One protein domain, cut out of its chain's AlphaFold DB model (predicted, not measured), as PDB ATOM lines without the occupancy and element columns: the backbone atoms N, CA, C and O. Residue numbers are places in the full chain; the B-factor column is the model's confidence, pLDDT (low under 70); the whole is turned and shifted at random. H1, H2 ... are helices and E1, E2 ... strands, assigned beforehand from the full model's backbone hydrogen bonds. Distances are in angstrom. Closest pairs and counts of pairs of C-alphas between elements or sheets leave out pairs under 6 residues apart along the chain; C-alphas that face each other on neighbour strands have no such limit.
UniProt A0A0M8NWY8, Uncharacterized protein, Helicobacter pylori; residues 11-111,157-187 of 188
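What this domain is: This is residues 11 to 111 and 157 to 187 of the 188 residues of an uncharacterized protein of Helicobacter pylori (UniProt A0A0M8NWY8). A twisted sheet of five strands has two helices, H1 and H2, side by side across one face, and no named helix over its other face. The long helix H3 slants past the E3 and E4 part of the sheet on that same face, and its residues 160 to 164 stick out. The printed part has 132 residues with three named helices and five named strands, in the order H1 E1 H2 E2 E3 E4 E5 H3; the class is mixed, helices and strands. The sheet is mixed, in the order E1 E5 E4 E3 E2. The whole is compact, with a radius of gyration of the C-alphas of 16.0 A, and flat, spanning 49 by 44 by 23 A.

How they stand to each other: Begin at E3, residues 75 to 84, and E4, residues 87 to 96, an antiparallel hairpin with N 80 and O 91 2.8 A apart. E2, residues 70 to 72, is an edge strand antiparallel to E3, with N 70 and O 77 2.8 A apart. On the other side of E4, find E5, residues 101 to 107, antiparallel to it, with N 92 and O 104 2.8 A apart. E2 E3 E4 E5 form a meander, each strand the antiparallel neighbour of the one before. The other edge strand, E1, residues 34 to 38, is parallel to E5, with N 103 and O 35 2.8 A apart. The sheet is twisted, its C-alphas up to 4.4 A off the best plane. H2, residues 49 to 61, runs across the strands at a height over the sheet of 8.6 A; its closest C-alphas to E3 are Val 58 and Trp 82, 5.6 A apart. H1, residues 11 to 23, also runs across them, at a height of 9.7 A. H1 and H2 touch at a shallow tilt of 10 degrees, opposite ways, their closest C-alphas, Lys 12 and Ile 59, 5.9 A apart. H3, residues 160 to 185, is on the same face, slantwise to the strands, at a height of 11.7 A, making two layers, helices H1 H2 H3 on one face of a sheet. H3 is close to H1 but not clearly touching, the closest C-alphas, Ile 11 and Gln 177, 7.2 A apart. In H1 and H2 every O i to N i+4 pair is within hydrogen-bond range; in H3, 21 of 22 are.

Where its parts are: Find C-alpha 11 at (230.976, 293.742, 378.249), where H1 begins. E3 covers 29.6 A and E4 28.9 A. From C-alpha 160 at (232.394, 313.632, 359.579), H3 runs 37.8 A to C-alpha 185 at (220.451, 296.585, 391.117).

The domain as a whole: The two C-alphas farthest apart, Ala 29 and Asn 157, are 52.9 A apart. Residues 112 to 156 are not printed; the gap from C-alpha 111 to C-alpha 157 is 43.7 A. Of the links printed whole, none is long. Mean pLDDT of the printed part is 72.3, and residues 22 to 50 and 182 to 187 are among those under 70.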
ATOM      1  N   ILE A  11     231.952 294.691 378.826       74.94
ATOM      2  CA  ILE A  11     230.976 293.742 378.249       74.94
ATOM      3  C   ILE A  11     231.672 292.463 377.769       74.94
ATOM      4  O   ILE A  11     231.220 291.363 378.081       74.94
ATOM      5  N   LYS A  12     232.807 292.593 377.067       82.00
ATOM      6  CA  LYS A  12     233.613 291.441 376.634       82.00
ATOM      7  C   LYS A  12     234.113 290.614 377.817       82.00
ATOM      8  O   LYS A  12     234.040 289.392 377.773       82.00
ATOM      9  N   GLY A  13     234.593 291.267 378.874       79.44
ATOM     10  CA  GLY A  13     235.052 290.599 380.089       79.44
ATOM     11  C   GLY A  13     233.928 289.845 380.802       79.44
ATOM     12  O   GLY A  13     234.135 288.715 381.239       79.44
ATOM     13  N   ILE A  14     232.727 290.429 380.869       81.19
ATOM     14  CA  ILE A  14     231.535 289.763 381.414       81.19
ATOM     15  C   ILE A  14     231.188 288.520 380.589       81.19
ATOM     16  O   ILE A  14     231.045 287.441 381.162       81.19
ATOM     17  N   ASP A  15     231.101 288.649 379.265       83.94
ATOM     18  CA  ASP A  15     230.708 287.541 378.391       83.94
ATOM     19  C   ASP A  15     231.744 286.411 378.372       83.94
ATOM     20  O   ASP A  15     231.365 285.242 378.414       83.94
ATOM     21  N   LEU A  16     233.043 286.736 378.392       84.81
ATOM     22  CA  LEU A  16     234.121 285.747 378.529       84.81
ATOM     23  C   LEU A  16     234.058 285.018 379.869       84.81
ATOM     24  O   LEU A  16     234.191 283.797 379.921       84.81
ATOM     25  N   LYS A  17     233.826 285.756 380.960       82.38
ATOM     26  CA  LYS A  17     233.690 285.169 382.294       82.38
ATOM     27  C   LYS A  17     232.477 284.246 382.377       82.38
ATOM     28  O   LYS A  17     232.569 283.172 382.961       82.38
ATOM     29  N   ASP A  18     231.352 284.656 381.801       81.00
ATOM     30  CA  ASP A  18     230.145 283.839 381.729       81.00
ATOM     31  C   ASP A  18     230.387 282.556 380.926       81.00
ATOM     32  O   ASP A  18     230.016 281.471 381.376       81.00
ATOM     33  N   LEU A  19     231.057 282.661 379.774       79.44
ATOM     34  CA  LEU A  19     231.415 281.515 378.941       79.44
ATOM     35  C   LEU A  19     232.328 280.526 379.689       79.44
ATOM     36  O   LEU A  19     232.087 279.322 379.659       79.44
ATOM     37  N   TYR A  20     233.307 281.034 380.442       76.12
ATOM     38  CA  TYR A  20     234.188 280.222 381.287       76.12
ATOM     39  C   TYR A  20     233.439 279.531 382.441       76.12
ATOM     40  O   TYR A  20     233.635 278.348 382.705       76.12
ATOM     41  N   ILE A  21     232.528 280.234 383.128       73.25
ATOM     42  CA  ILE A  21     231.711 279.639 384.204       73.25
ATOM     43  C   ILE A  21     230.844 278.489 383.671       73.25
ATOM     44  O   ILE A  21     230.595 277.515 384.390       73.25
ATOM     45  N   LEU A  22     230.374 278.598 382.426       68.38
ATOM     46  CA  LEU A  22     229.631 277.532 381.771       68.38
ATOM     47  C   LEU A  22     230.508 276.303 381.494       68.38
ATOM     48  O   LEU A  22     230.064 275.193 381.785       68.38
ATOM     49  N   GLU A  23     231.722 276.493 380.967       66.81
ATOM     50  CA  GLU A  23     232.689 275.410 380.717       66.81
ATOM     51  C   GLU A  23     232.943 274.580 381.980       66.81
ATOM     52  O   GLU A  23     232.914 273.352 381.951       66.81
ATOM     53  N   GLN A  24     233.094 275.262 383.117       63.56
ATOM     54  CA  GLN A  24     233.358 274.651 384.421       63.56
ATOM     55  C   GLN A  24     232.124 273.960 385.044       63.56
ATOM     56  O   GLN A  24     232.199 273.418 386.147       63.56
ATOM     57  N   GLY A  25     230.971 273.946 384.361       57.16
ATOM     58  CA  GLY A  25     229.845 273.076 384.707       57.16
ATOM     59  C   GLY A  25     228.994 273.518 385.901       57.16
ATOM     60  O   GLY A  25     228.416 272.667 386.582       57.16
ATOM     61  N   SER A  26     228.860 274.823 386.168       52.97
ATOM     62  CA  SER A  26     228.036 275.337 387.276       52.97
ATOM     63  C   SER A  26     226.540 275.009 387.098       52.97
ATOM     64  O   SER A  26     225.765 275.768 386.518       52.97
ATOM     65  N   ARG A  27     226.111 273.847 387.610       52.38
ATOM     66  CA  ARG A  27     224.710 273.377 387.662       52.38
ATOM     67  C   ARG A  27     224.043 273.661 389.015       52.38
ATOM     68  O   ARG A  27     223.124 272.950 389.417       52.38
ATOM     69  N   ASN A  28     224.510 274.669 389.747       54.62
ATOM     70  CA  ASN A  28     223.987 274.974 391.079       54.62
ATOM     71  C   ASN A  28     222.584 275.600 390.987       54.62
ATOM     72  O   ASN A  28     222.343 276.503 390.185       54.62
ATOM     73  N   ALA A  29     221.646 275.146 391.823       41.25
ATOM     74  CA  ALA A  29     220.311 275.737 391.905       41.25
ATOM     75  C   ALA A  29     220.413 277.222 392.313       41.25
ATOM     76  O   ALA A  29     221.016 277.549 393.331       41.25
ATOM     77  N   GLY A  30     219.866 278.125 391.490       52.16
ATOM     78  CA  GLY A  30     219.993 279.581 391.664       52.16
ATOM     79  C   GLY A  30     221.200 280.223 390.962       52.16
ATOM     80  O   GLY A  30     221.299 281.452 390.948       52.16
ATOM     81  N   ALA A  31     222.089 279.434 390.345       53.56
ATOM     82  CA  ALA A  31     223.160 279.948 389.496       53.56
ATOM     83  C   ALA A  31     222.639 280.368 388.112       53.56
ATOM     84  O   ALA A  31     221.648 279.843 387.601       53.56
ATOM     85  N   LYS A  32     223.331 281.339 387.513       62.50
ATOM     86  CA  LYS A  32     223.095 281.840 386.156       62.50
ATOM     87  C   LYS A  32     223.061 280.678 385.159       62.50
ATOM     88  O   LYS A  32     224.060 279.989 384.982       62.50
ATOM     89  N   LYS A  33     221.915 280.466 384.505       62.88
ATOM     90  CA  LYS A  33     221.764 279.444 383.464       62.88
ATOM     91  C   LYS A  33     222.295 280.005 382.153       62.88
ATOM     92  O   LYS A  33     221.773 281.005 381.656       62.88
ATOM     93  N   ILE A  34     223.316 279.354 381.610       63.06
ATOM     94  CA  ILE A  34     223.887 279.700 380.313       63.06
ATOM     95  C   ILE A  34     223.581 278.570 379.331       63.06
ATOM     96  O   ILE A  34     223.814 277.405 379.644       63.06
ATOM     97  N   LEU A  35     222.988 278.900 378.183       65.69
ATOM     98  CA  LEU A  35     222.676 277.934 377.127       65.69
ATOM     99  C   LEU A  35     223.472 278.275 375.871       65.69
ATOM    100  O   LEU A  35     223.474 279.433 375.465       65.69
ATOM    101  N   ILE A  36     224.089 277.269 375.250       66.06
ATOM    102  CA  ILE A  36     224.746 277.414 373.950       66.06
ATOM    103  C   ILE A  36     223.927 276.691 372.882       66.06
ATOM    104  O   ILE A  36     223.488 275.563 373.115       66.06
ATOM    105  N   LYS A  37     223.708 277.331 371.729       64.69
ATOM    106  CA  LYS A  37     223.109 276.683 370.552       64.69
ATOM    107  C   LYS A  37     224.032 276.770 369.346       64.69
ATOM    108  O   LYS A  37     224.639 277.809 369.095       64.69
ATOM    109  N   HIS A  38     224.049 275.683 368.581       58.91
ATOM    110  CA  HIS A  38     224.764 275.550 367.315       58.91
ATOM    111  C   HIS A  38     223.764 275.517 366.164       58.91
ATOM    112  O   HIS A  38     222.653 274.987 366.296       58.91
ATOM    113  N   TYR A  39     224.147 276.106 365.035       50.50
ATOM    114  CA  TYR A  39     223.339 276.121 363.822       50.50
ATOM    115  C   TYR A  39     224.014 275.301 362.714       50.50
ATOM    116  O   TYR A  39     225.129 275.618 362.307       50.50
ATOM    117  N   GLY A  40     223.321 274.279 362.205       53.69
ATOM    118  CA  GLY A  40     223.762 273.418 361.105       53.69
ATOM    119  C   GLY A  40     222.807 272.235 360.896       53.69
ATOM    120  O   GLY A  40     222.080 271.843 361.807       53.69
ATOM    121  N   THR A  41     222.767 271.664 359.689       41.31
ATOM    122  CA  THR A  41     221.827 270.585 359.302       41.31
ATOM    123  C   THR A  41     222.021 269.277 360.093       41.31
ATOM    124  O   THR A  41     221.158 268.406 360.060       41.31
ATOM    125  N   GLU A  42     223.129 269.150 360.827       47.03
ATOM    126  CA  GLU A  42     223.558 267.963 361.579       47.03
ATOM    127  C   GLU A  42     223.730 268.236 363.096       47.03
ATOM    128  O   GLU A  42     224.667 267.779 363.744       47.03
ATOM    129  N   ASN A  43     222.775 268.973 363.680       50.84
ATOM    130  CA  ASN A  43     222.680 269.358 365.103       50.84
ATOM    131  C   ASN A  43     222.445 268.190 366.104       50.84
ATOM    132  O   ASN A  43     221.652 268.315 367.038       50.84
ATOM    133  N   THR A  44     223.103 267.041 365.945       41.34
ATOM    134  CA  THR A  44     222.948 265.880 366.849       41.34
ATOM    135  C   THR A  44     224.075 265.716 367.875       41.34
ATOM    136  O   THR A  44     224.044 264.765 368.654       41.34
ATOM    137  N   GLY A  45     225.058 266.625 367.910       51.12
ATOM    138  CA  GLY A  45     226.188 266.598 368.847       51.12
ATOM    139  C   GLY A  45     226.088 267.636 369.971       51.12
ATOM    140  O   GLY A  45     225.486 268.694 369.803       51.12
ATOM    141  N   GLY A  46     226.684 267.331 371.129       53.94
ATOM    142  CA  GLY A  46     226.954 268.333 372.165       53.94
ATOM    143  C   GLY A  46     228.020 269.338 371.709       53.94
ATOM    144  O   GLY A  46     228.782 269.048 370.791       53.94
ATOM    145  N   LEU A  47     228.072 270.501 372.363       64.31
ATOM    146  CA  LEU A  47     229.111 271.520 372.162       64.31
ATOM    147  C   LEU A  47     230.514 270.900 372.257       64.31
ATOM    148  O   LEU A  47     230.824 270.233 373.247       64.31
ATOM    149  N   THR A  48     231.360 271.154 371.260       66.88
ATOM    150  CA  THR A  48     232.767 270.727 371.270       66.88
ATOM    151  C   THR A  48     233.670 271.760 371.957       66.88
ATOM    152  O   THR A  48     233.368 272.956 371.967       66.88
ATOM    153  N   ASN A  49     234.810 271.321 372.507       68.00
ATOM    154  CA  ASN A  49     235.802 272.230 373.106       68.00
ATOM    155  C   ASN A  49     236.323 273.253 372.085       68.00
ATOM    156  O   ASN A  49     236.490 274.424 372.414       68.00
ATOM    157  N   ASP A  50     236.502 272.839 370.829       67.94
ATOM    158  CA  ASP A  50     236.955 273.729 369.760       67.94
ATOM    159  C   ASP A  50     235.938 274.838 369.478       67.94
ATOM    160  O   ASP A  50     236.308 275.989 369.255       67.94
ATOM    161  N   GLU A  51     234.639 274.543 369.497       72.69
ATOM    162  CA  GLU A  51     233.619 275.578 369.320       72.69
ATOM    163  C   GLU A  51     233.569 276.547 370.498       72.69
ATOM    164  O   GLU A  51     233.431 277.749 370.285       72.69
ATOM    165  N   LEU A  52     233.745 276.056 371.725       75.81
ATOM    166  CA  LEU A  52     233.829 276.905 372.908       75.81
ATOM    167  C   LEU A  52     235.022 277.872 372.827       75.81
ATOM    168  O   LEU A  52     234.879 279.067 373.105       75.81
ATOM    169  N   ILE A  53     236.177 277.376 372.372       76.06
ATOM    170  CA  ILE A  53     237.363 278.197 372.111       76.06
ATOM    171  C   ILE A  53     237.051 279.236 371.029       76.06
ATOM    172  O   ILE A  53     237.245 280.428 371.270       76.06
ATOM    173  N   ASN A  54     236.470 278.833 369.894       79.88
ATOM    174  CA  ASN A  54     236.089 279.757 368.820       79.88
ATOM    175  C   ASN A  54     235.126 280.855 369.308       79.88
ATOM    176  O   ASN A  54     235.272 282.021 368.947       79.88
ATOM    177  N   MET A  55     234.153 280.524 370.161       81.88
ATOM    178  CA  MET A  55     233.258 281.516 370.766       81.88
ATOM    179  C   MET A  55     234.026 282.519 371.634       81.88
ATOM    180  O   MET A  55     233.757 283.720 371.569       81.88
ATOM    181  N   SER A  56     235.001 282.047 372.417       81.81
ATOM    182  CA  SER A  56     235.857 282.918 373.227       81.81
ATOM    183  C   SER A  56     236.673 283.876 372.352       81.81
ATOM    184  O   SER A  56     236.744 285.073 372.639       81.81
ATOM    185  N   GLU A  57     237.206 283.392 371.230       82.50
ATOM    186  CA  GLU A  57     237.941 284.214 370.271       82.50
ATOM    187  C   GLU A  57     237.036 285.239 369.590       82.50
ATOM    188  O   GLU A  57     237.428 286.395 369.439       82.50
ATOM    189  N   VAL A  58     235.795 284.874 369.257       84.19
ATOM    190  CA  VAL A  58     234.810 285.824 368.722       84.19
ATOM    191  C   VAL A  58     234.525 286.952 369.715       84.19
ATOM    192  O   VAL A  58     234.430 288.107 369.304       84.19
ATOM    193  N   ILE A  59     234.428 286.676 371.018       85.75
ATOM    194  CA  ILE A  59     234.229 287.737 372.020       85.75
ATOM    195  C   ILE A  59     235.494 288.606 372.142       85.75
ATOM    196  O   ILE A  59     235.403 289.839 372.190       85.75
ATOM    197  N   LYS A  60     236.685 287.988 372.162       82.19
ATOM    198  CA  LYS A  60     237.974 288.695 372.273       82.19
ATOM    199  C   LYS A  60     238.247 289.584 371.065       82.19
ATOM    200  O   LYS A  60     238.411 290.795 371.218       82.19
ATOM    201  N   ASN A  61     238.228 289.002 369.874       78.75
ATOM    202  CA  ASN A  61     238.694 289.617 368.633       78.75
ATOM    203  C   ASN A  61     237.560 290.289 367.858       78.75
ATOM    204  O   ASN A  61     237.771 291.303 367.192       78.75
ATOM    205  N   GLY A  62     236.339 289.771 367.983       77.81
ATOM    206  CA  GLY A  62     235.176 290.318 367.304       77.81
ATOM    207  C   GLY A  62     234.739 291.673 367.848       77.81
ATOM    208  O   GLY A  62     235.140 292.140 368.925       77.81
ATOM    209  N   SER A  63     233.879 292.331 367.081       75.06
ATOM    210  CA  SER A  63     233.241 293.581 367.490       75.06
ATOM    211  C   SER A  63     231.744 293.384 367.655       75.06
ATOM    212  O   SER A  63     231.117 292.662 366.880       75.06
ATOM    213  N   VAL A  64     231.176 294.025 368.681       78.50
ATOM    214  CA  VAL A  64     229.726 294.055 368.870       78.50
ATOM    215  C   VAL A  64     229.123 294.864 367.729       78.50
ATOM    216  O   VAL A  64     229.458 296.034 367.543       78.50
ATOM    217  N   LEU A  65     228.223 294.252 366.969       73.25
ATOM    218  CA  LEU A  65     227.486 294.930 365.914       73.25
ATOM    219  C   LEU A  65     226.448 295.868 366.532       73.25
ATOM    220  O   LEU A  65     225.501 295.401 367.168       73.25
ATOM    221  N   LEU A  66     226.550 297.178 366.303       68.25
ATOM    222  CA  LEU A  66     225.571 298.130 366.849       68.25
ATOM    223  C   LEU A  66     224.143 297.822 366.375       68.25
ATOM    224  O   LEU A  66     223.194 297.919 367.146       68.25
ATOM    225  N   GLU A  67     223.991 297.432 365.108       71.81
ATOM    226  CA  GLU A  67     222.702 297.086 364.493       71.81
ATOM    227  C   GLU A  67     222.069 295.812 365.062       71.81
ATOM    228  O   GLU A  67     220.871 295.583 364.907       71.81
ATOM    229  N   SER A  68     222.862 294.990 365.749       77.12
ATOM    230  CA  SER A  68     222.369 293.777 366.393       77.12
ATOM    231  C   SER A  68     221.738 294.044 367.757       77.12
ATOM    232  O   SER A  68     221.034 293.167 368.265       77.12
ATOM    233  N   LEU A  69     221.976 295.227 368.349       79.94
ATOM    234  CA  LEU A  69     221.453 295.555 369.665       79.94
ATOM    235  C   LEU A  69     219.933 295.700 369.597       79.94
ATOM    236  O   LEU A  69     219.393 296.667 369.059       79.94
ATOM    237  N   LYS A  70     219.231 294.745 370.199       82.69
ATOM    238  CA  LYS A  70     217.772 294.700 370.223       82.69
ATOM    239  C   LYS A  70     217.282 294.471 371.640       82.69
ATOM    240  O   LYS A  70     217.594 293.458 372.260       82.69
ATOM    241  N   LYS A  71     216.442 295.372 372.144       82.56
ATOM    242  CA  LYS A  71     215.684 295.108 373.370       82.56
ATOM    243  C   LYS A  71     214.662 294.001 373.091       82.56
ATOM    244  O   LYS A  71     213.908 294.085 372.124       82.56
ATOM    245  N   ILE A  72     214.644 292.977 373.934       81.56
ATOM    246  CA  ILE A  72     213.686 291.867 373.879       81.56
ATOM    247  C   ILE A  72     212.855 291.860 375.167       81.56
ATOM    248  O   ILE A  72     213.233 292.489 376.155       81.56
ATOM    249  N   ASN A  73     211.713 291.166 375.165       76.19
ATOM    250  CA  ASN A  73     210.784 291.164 376.306       76.19
ATOM    251  C   ASN A  73     211.471 290.766 377.623       76.19
ATOM    252  O   ASN A  73     211.193 291.349 378.667       76.19
ATOM    253  N   GLU A  74     212.417 289.828 377.560       81.06
ATOM    254  CA  GLU A  74     213.119 289.296 378.727       81.06
ATOM    255  C   GLU A  74     214.574 289.767 378.840       81.06
ATOM    256  O   GLU A  74     215.340 289.147 379.566       81.06
ATOM    257  N   GLY A  75     214.987 290.850 378.167       85.31
ATOM    258  CA  GLY A  75     216.381 291.300 378.207       85.31
ATOM    259  C   GLY A  75     216.822 292.118 376.999       85.31
ATOM    260  O   GLY A  75     216.088 292.967 376.491       85.31
ATOM    261  N   PHE A  76     218.034 291.865 376.521       84.81
ATOM    262  CA  PHE A  76     218.534 292.440 375.277       84.81
ATOM    263  C   PHE A  76     219.411 291.436 374.530       84.81
ATOM    264  O   PHE A  76     220.110 290.629 375.136       84.81
ATOM    265  N   ARG A  77     219.349 291.513 373.205       87.38
ATOM    266  CA  ARG A  77     220.132 290.731 372.257       87.38
ATOM    267  C   ARG A  77     221.202 291.614 371.644       87.38
ATOM    268  O   ARG A  77     220.924 292.771 371.344       87.38
ATOM    269  N   TYR A  78     222.384 291.064 371.427       86.25
ATOM    270  CA  TYR A  78     223.458 291.668 370.642       86.25
ATOM    271  C   TYR A  78     224.285 290.559 369.997       86.25
ATOM    272  O   TYR A  78     224.095 289.386 370.299       86.25
ATOM    273  N   ALA A  79     225.164 290.899 369.064       85.00
ATOM    274  CA  ALA A  79     225.979 289.932 368.355       85.00
ATOM    275  C   ALA A  79     227.403 290.440 368.160       85.00
ATOM    276  O   ALA A  79     227.617 291.620 367.878       85.00
ATOM    277  N   TYR A  80     228.348 289.519 368.260       84.94
ATOM    278  CA  TYR A  80     229.720 289.680 367.819       84.94
ATOM    279  C   TYR A  80     229.872 289.089 366.427       84.94
ATOM    280  O   TYR A  80     229.319 288.026 366.139       84.94
ATOM    281  N   GLU A  81     230.663 289.750 365.594       83.00
ATOM    282  CA  GLU A  81     231.177 289.167 364.361       83.00
ATOM    283  C   GLU A  81     232.697 289.241 364.345       83.00
ATOM    284  O   GLU A  81     233.295 290.233 364.778       83.00
ATOM    285  N   TRP A  82     233.303 288.169 363.850       83.44
ATOM    286  CA  TRP A  82     234.730 288.072 363.622       83.44
ATOM    287  C   TRP A  82     234.975 287.274 362.347       83.44
ATOM    288  O   TRP A  82     234.476 286.162 362.193       83.44
ATOM    289  N   GLU A  83     235.723 287.860 361.424       78.88
ATOM    290  CA  GLU A  83     236.197 287.173 360.232       78.88
ATOM    291  C   GLU A  83     237.648 286.758 360.465       78.88
ATOM    292  O   GLU A  83     238.495 287.592 360.790       78.88
ATOM    293  N   ASN A  84     237.921 285.464 360.328       73.50
ATOM    294  CA  ASN A  84     239.246 284.893 360.505       73.50
ATOM    295  C   ASN A  84     239.558 283.988 359.315       73.50
ATOM    296  O   ASN A  84     238.863 283.002 359.088       73.50
ATOM    297  N   ASN A  85     240.601 284.317 358.551       75.06
ATOM    298  CA  ASN A  85     241.068 283.515 357.414       75.06
ATOM    299  C   ASN A  85     239.962 283.152 356.397       75.06
ATOM    300  O   ASN A  85     239.907 282.025 355.910       75.06
ATOM    301  N   GLY A  86     239.070 284.100 356.085       73.25
ATOM    302  CA  GLY A  86     237.966 283.905 355.135       73.25
ATOM    303  C   GLY A  86     236.772 283.118 355.685       73.25
ATOM    304  O   GLY A  86     235.851 282.814 354.933       73.25
ATOM    305  N   VAL A  87     236.779 282.799 356.982       72.81
ATOM    306  CA  VAL A  87     235.644 282.231 357.711       72.81
ATOM    307  C   VAL A  87     234.992 283.326 358.544       72.81
ATOM    308  O   VAL A  87     235.639 283.937 359.399       72.81
ATOM    309  N   LYS A  88     233.693 283.539 358.350       80.75
ATOM    310  CA  LYS A  88     232.878 284.423 359.176       80.75
ATOM    311  C   LYS A  88     232.298 283.661 360.364       80.75
ATOM    312  O   LYS A  88     231.458 282.766 360.234       80.75
ATOM    313  N   LEU A  89     232.704 284.083 361.553       82.06
ATOM    314  CA  LEU A  89     232.165 283.631 362.826       82.06
ATOM    315  C   LEU A  89     231.245 284.703 363.407       82.06
ATOM    316  O   LEU A  89     231.558 285.896 363.410       82.06
ATOM    317  N   ARG A  90     230.097 284.275 363.925       84.50
ATOM    318  CA  ARG A  90     229.124 285.152 364.570       84.50
ATOM    319  C   ARG A  90     228.630 284.526 365.860       84.50
ATOM    320  O   ARG A  90     228.191 283.383 365.878       84.50
ATOM    321  N   LEU A  91     228.638 285.307 366.931       87.06
ATOM    322  CA  LEU A  91     228.122 284.904 368.233       87.06
ATOM    323  C   LEU A  91     226.999 285.849 368.637       87.06
ATOM    324  O   LEU A  91     227.239 287.032 368.858       87.06
ATOM    325  N   VAL A  92     225.775 285.344 368.730       87.62
ATOM    326  CA  VAL A  92     224.621 286.102 369.219       87.62
ATOM    327  C   VAL A  92     224.467 285.846 370.710       87.62
ATOM    328  O   VAL A  92     224.449 284.701 371.146       87.62
ATOM    329  N   VAL A  93     224.341 286.915 371.484       87.81
ATOM    330  CA  VAL A  93     224.191 286.881 372.933       87.81
ATOM    331  C   VAL A  93     222.831 287.452 373.311       87.81
ATOM    332  O   VAL A  93     222.562 288.632 373.084       87.81
ATOM    333  N   ASP A  94     221.987 286.624 373.920       87.69
ATOM    334  CA  ASP A  94     220.796 287.075 374.638       87.69
ATOM    335  C   ASP A  94     221.121 287.183 376.117       87.69
ATOM    336  O   ASP A  94     221.286 286.181 376.810       87.69
ATOM    337  N   ASP A  95     221.186 288.410 376.615       86.00
ATOM    338  CA  ASP A  95     221.369 288.685 378.030       86.00
ATOM    339  C   ASP A  95     220.000 288.924 378.674       86.00
ATOM    340  O   ASP A  95     219.355 289.958 378.444       86.00
ATOM    341  N   LEU A  96     219.550 287.969 379.489       86.44
ATOM    342  CA  LEU A  96     218.210 287.949 380.061       86.44
ATOM    343  C   LEU A  96     218.156 288.648 381.430       86.44
ATOM    344  O   LEU A  96     219.108 288.662 382.208       86.44
ATOM    345  N   ASN A  97     217.009 289.238 381.762       83.44
ATOM    346  CA  ASN A  97     216.798 290.015 382.990       83.44
ATOM    347  C   ASN A  97     216.864 289.166 384.267       83.44
ATOM    348  O   ASN A  97     217.193 289.678 385.331       83.44
ATOM    349  N   ASN A  98     216.585 287.865 384.166       77.44
ATOM    350  CA  ASN A  98     216.727 286.907 385.268       77.44
ATOM    351  C   ASN A  98     218.200 286.563 385.579       77.44
ATOM    352  O   ASN A  98     218.476 285.787 386.494       77.44
ATOM    353  N   GLY A  99     219.144 287.152 384.840       76.00
ATOM    354  CA  GLY A  99     220.571 286.898 384.952       76.00
ATOM    355  C   GLY A  99     221.049 285.732 384.095       76.00
ATOM    356  O   GLY A  99     222.249 285.509 384.068       76.00
ATOM    357  N   ASN A 100     220.164 285.014 383.399       82.62
ATOM    358  CA  ASN A 100     220.539 283.963 382.451       82.62
ATOM    359  C   ASN A 100     221.086 284.569 381.154       82.62
ATOM    360  O   ASN A 100     220.769 285.705 380.805       82.62
ATOM    361  N   LYS A 101     221.894 283.799 380.424       85.12
ATOM    362  CA  LYS A 101     222.458 284.230 379.138       85.12
ATOM    363  C   LYS A 101     222.363 283.108 378.110       85.12
ATOM    364  O   LYS A 101     222.509 281.941 378.458       85.12
ATOM    365  N   ILE A 102     222.088 283.433 376.857       82.62
ATOM    366  CA  ILE A 102     222.082 282.457 375.762       82.62
ATOM    367  C   ILE A 102     223.115 282.903 374.741       82.62
ATOM    368  O   ILE A 102     223.127 284.067 374.356       82.62
ATOM    369  N   PHE A 103     223.970 281.979 374.332       84.88
ATOM    370  CA  PHE A 103     224.983 282.180 373.312       84.88
ATOM    371  C   PHE A 103     224.646 281.304 372.102       84.88
ATOM    372  O   PHE A 103     224.761 280.083 372.161       84.88
ATOM    373  N   ASP A 104     224.231 281.908 370.996       83.38
ATOM    374  CA  ASP A 104     224.004 281.192 369.741       83.38
ATOM    375  C   ASP A 104     225.210 281.427 368.817       83.38
ATOM    376  O   ASP A 104     225.482 282.564 368.419       83.38
ATOM    377  N   PHE A 105     225.944 280.364 368.489       83.31
ATOM    378  CA  PHE A 105     227.149 280.431 367.663       83.31
ATOM    379  C   PHE A 105     226.859 280.004 366.220       83.31
ATOM    380  O   PHE A 105     226.256 278.961 365.960       83.31
ATOM    381  N   TYR A 106     227.312 280.826 365.276       78.00
ATOM    382  CA  TYR A 106     227.147 280.652 363.840       78.00
ATOM    383  C   TYR A 106     228.506 280.743 363.158       78.00
ATOM    384  O   TYR A 106     229.338 281.588 363.485       78.00
ATOM    385  N   SER A 107     228.704 279.890 362.165       75.50
ATOM    386  CA  SER A 107     229.910 279.851 361.358       75.50
ATOM    387  C   SER A 107     229.513 279.517 359.929       75.50
ATOM    388  O   SER A 107     228.724 278.601 359.712       75.50
ATOM    389  N   ASP A 108     230.044 280.255 358.961       69.81
ATOM    390  CA  ASP A 108     229.890 279.948 357.535       69.81
ATOM    391  C   ASP A 108     230.866 278.862 357.045       69.81
ATOM    392  O   ASP A 108     230.949 278.598 355.843       69.81
ATOM    393  N   ARG A 109     231.583 278.202 357.970       62.59
ATOM    394  CA  ARG A 109     232.423 277.042 357.660       62.59
ATOM    395  C   ARG A 109     231.603 276.014 356.891       62.59
ATOM    396  O   ARG A 109     230.551 275.553 357.329       62.59
ATOM    397  N   ASN A 110     232.123 275.628 355.735       49.19
ATOM    398  CA  ASN A 110     231.541 274.584 354.917       49.19
ATOM    399  C   ASN A 110     231.863 273.235 355.588       49.19
ATOM    400  O   ASN A 110     232.947 272.697 355.403       49.19
ATOM    401  N   PHE A 111     230.942 272.664 356.372       49.22
ATOM    402  CA  PHE A 111     231.105 271.346 357.022       49.22
ATOM    403  C   PHE A 111     231.127 270.157 356.033       49.22
ATOM    404  O   PHE A 111     230.862 269.016 356.406       49.22
ATOM    405  N   ASN A 157     242.604 312.710 361.927       67.44
ATOM    406  CA  ASN A 157     241.437 313.526 361.564       67.44
ATOM    407  C   ASN A 157     240.406 312.654 360.826       67.44
ATOM    408  O   ASN A 157     240.545 312.422 359.627       67.44
ATOM    409  N   LEU A 158     239.421 312.139 361.563       70.50
ATOM    410  CA  LEU A 158     238.329 311.325 361.041       70.50
ATOM    411  C   LEU A 158     237.411 312.202 360.185       70.50
ATOM    412  O   LEU A 158     237.182 313.375 360.487       70.50
ATOM    413  N   SER A 159     236.863 311.628 359.121       80.38
ATOM    414  CA  SER A 159     235.810 312.277 358.345       80.38
ATOM    415  C   SER A 159     234.537 312.465 359.195       80.38
ATOM    416  O   SER A 159     234.305 311.709 360.143       80.38
ATOM    417  N   PRO A 160     233.651 313.421 358.850       79.75
ATOM    418  CA  PRO A 160     232.394 313.632 359.579       79.75
ATOM    419  C   PRO A 160     231.524 312.369 359.711       79.75
ATOM    420  O   PRO A 160     230.829 312.191 360.710       79.75
ATOM    421  N   LEU A 161     231.584 311.469 358.725       74.12
ATOM    422  CA  LEU A 161     230.862 310.196 358.746       74.12
ATOM    423  C   LEU A 161     231.480 309.198 359.735       74.12
ATOM    424  O   LEU A 161     230.758 308.537 360.481       74.12
ATOM    425  N   GLU A 162     232.808 309.095 359.767       73.88
ATOM    426  CA  GLU A 162     233.515 308.237 360.722       73.88
ATOM    427  C   GLU A 162     233.307 308.714 362.162       73.88
ATOM    428  O   GLU A 162     233.089 307.893 363.052       73.88
ATOM    429  N   GLN A 163     233.283 310.032 362.382       71.44
ATOM    430  CA  GLN A 163     232.985 310.609 363.688       71.44
ATOM    431  C   GLN A 163     231.552 310.283 364.144       71.44
ATOM    432  O   GLN A 163     231.362 309.808 365.263       71.44
ATOM    433  N   ALA A 164     230.553 310.441 363.269       73.56
ATOM    434  CA  ALA A 164     229.167 310.082 363.584       73.56
ATOM    435  C   ALA A 164     229.008 308.584 363.909       73.56
ATOM    436  O   ALA A 164     228.265 308.208 364.822       73.56
ATOM    437  N   ASN A 165     229.733 307.716 363.196       73.69
ATOM    438  CA  ASN A 165     229.749 306.281 363.470       73.69
ATOM    439  C   ASN A 165     230.392 305.961 364.830       73.69
ATOM    440  O   ASN A 165     229.861 305.129 365.570       73.69
ATOM    441  N   ALA A 166     231.487 306.639 365.186       70.00
ATOM    442  CA  ALA A 166     232.149 306.478 366.478       70.00
ATOM    443  C   ALA A 166     231.259 306.939 367.648       70.00
ATOM    444  O   ALA A 166     231.097 306.204 368.621       70.00
ATOM    445  N   GLU A 167     230.603 308.098 367.528       75.88
ATOM    446  CA  GLU A 167     229.680 308.622 368.547       75.88
ATOM    447  C   GLU A 167     228.473 307.693 368.755       75.88
ATOM    448  O   GLU A 167     228.082 307.393 369.888       75.88
ATOM    449  N   LYS A 168     227.908 307.161 367.661       75.62
ATOM    450  CA  LYS A 168     226.828 306.166 367.718       75.62
ATOM    451  C   LYS A 168     227.281 304.879 368.414       75.62
ATOM    452  O   LYS A 168     226.517 304.298 369.192       75.62
ATOM    453  N   HIS A 169     228.509 304.435 368.157       69.44
ATOM    454  CA  HIS A 169     229.096 303.258 368.799       69.44
ATOM    455  C   HIS A 169     229.278 303.471 370.302       69.44
ATOM    456  O   HIS A 169     228.854 302.631 371.096       69.44
ATOM    457  N   GLU A 170     229.828 304.612 370.709       73.56
ATOM    458  CA  GLU A 170     230.011 304.954 372.120       73.56
ATOM    459  C   GLU A 170     228.673 305.025 372.874       73.56
ATOM    460  O   GLU A 170     228.528 304.437 373.946       73.56
ATOM    461  N   LEU A 171     227.656 305.679 372.302       76.31
ATOM    462  CA  LEU A 171     226.321 305.757 372.907       76.31
ATOM    463  C   LEU A 171     225.684 304.370 373.096       76.31
ATOM    464  O   LEU A 171     224.994 304.118 374.090       76.31
ATOM    465  N   THR A 172     225.926 303.466 372.149       69.12
ATOM    466  CA  THR A 172     225.422 302.088 372.183       69.12
ATOM    467  C   THR A 172     226.071 301.294 373.314       69.12
ATOM    468  O   THR A 172     225.351 300.687 374.110       69.12
ATOM    469  N   LEU A 173     227.401 301.357 373.450       74.00
ATOM    470  CA  LEU A 173     228.126 300.697 374.543       74.00
ATOM    471  C   LEU A 173     227.656 301.208 375.914       74.00
ATOM    472  O   LEU A 173     227.204 300.413 376.741       74.00
ATOM    473  N   LYS A 174     227.568 302.537 376.086       77.12
ATOM    474  CA  LYS A 174     227.025 303.162 377.307       77.12
ATOM    475  C   LYS A 174     225.620 302.669 377.636       77.12
ATOM    476  O   LYS A 174     225.265 302.476 378.802       77.12
ATOM    477  N   THR A 175     224.791 302.472 376.611       76.44
ATOM    478  CA  THR A 175     223.433 301.945 376.774       76.44
ATOM    479  C   THR A 175     223.467 300.495 377.254       76.44
ATOM    480  O   THR A 175     222.778 300.163 378.220       76.44
ATOM    481  N   MET A 176     224.299 299.645 376.650       74.62
ATOM    482  CA  MET A 176     224.495 298.255 377.074       74.62
ATOM    483  C   MET A 176     225.007 298.158 378.513       74.62
ATOM    484  O   MET A 176     224.418 297.438 379.320       74.62
ATOM    485  N   GLN A 177     226.016 298.950 378.880       74.69
ATOM    486  CA  GLN A 177     226.505 299.044 380.255       74.69
ATOM    487  C   GLN A 177     225.411 299.451 381.237       74.69
ATOM    488  O   GLN A 177     225.251 298.839 382.294       74.69
ATOM    489  N   LYS A 178     224.651 300.503 380.912       77.44
ATOM    490  CA  LYS A 178     223.569 300.984 381.775       77.44
ATOM    491  C   LYS A 178     222.533 299.887 381.999       77.44
ATOM    492  O   LYS A 178     222.092 299.710 383.136       77.44
ATOM    493  N   MET A 179     222.178 299.143 380.950       72.19
ATOM    494  CA  MET A 179     221.264 298.001 381.031       72.19
ATOM    495  C   MET A 179     221.843 296.861 381.879       72.19
ATOM    496  O   MET A 179     221.140 296.324 382.731       72.19
ATOM    497  N   HIS A 180     223.127 296.531 381.719       70.75
ATOM    498  CA  HIS A 180     223.801 295.524 382.540       70.75
ATOM    499  C   HIS A 180     223.806 295.918 384.030       70.75
ATOM    500  O   HIS A 180     223.395 295.145 384.896       70.75
ATOM    501  N   LYS A 181     224.157 297.171 384.347       70.56
ATOM    502  CA  LYS A 181     224.182 297.704 385.723       70.56
ATOM    503  C   LYS A 181     222.796 297.760 386.370       70.56
ATOM    504  O   LYS A 181     222.675 297.516 387.568       70.56
ATOM    505  N   THR A 182     221.740 298.059 385.607       64.56
ATOM    506  CA  THR A 182     220.369 298.085 386.154       64.56
ATOM    507  C   THR A 182     219.868 296.697 386.537       64.56
ATOM    508  O   THR A 182     219.230 296.575 387.579       64.56
ATOM    509  N   LYS A 183     220.226 295.646 385.788       62.62
ATOM    510  CA  LYS A 183     219.866 294.255 386.122       62.62
ATOM    511  C   LYS A 183     220.404 293.809 387.482       62.62
ATOM    512  O   LYS A 183     219.692 293.171 388.252       62.62
ATOM    513  N   HIS A 184     221.642 294.177 387.805       54.41
ATOM    514  CA  HIS A 184     222.253 293.821 389.088       54.41
ATOM    515  C   HIS A 184     221.673 294.594 390.283       54.41
ATOM    516  O   HIS A 184     221.807 294.139 391.415       54.41
ATOM    517  N   LYS A 185     221.000 295.731 390.051       52.19
ATOM    518  CA  LYS A 185     220.451 296.585 391.117       52.19
ATOM    519  C   LYS A 185     219.062 296.150 391.604       52.19
ATOM    520  O   LYS A 185     218.677 296.520 392.703       52.19
ATOM    521  N   THR A 186     218.326 295.346 390.833       44.72
ATOM    522  CA  THR A 186     216.980 294.845 391.198       44.72
ATOM    523  C   THR A 186     217.017 293.587 392.086       44.72
ATOM    524  O   THR A 186     215.980 293.004 392.371       44.72
ATOM    525  N   LYS A 187     218.203 293.151 392.530       47.06
ATOM    526  CA  LYS A 187     218.391 292.001 393.437       47.06
ATOM    527  C   LYS A 187     218.580 292.379 394.919       47.06
ATOM    528  O   LYS A 187     218.998 291.513 395.684       47.06
TER     529      LYS A 187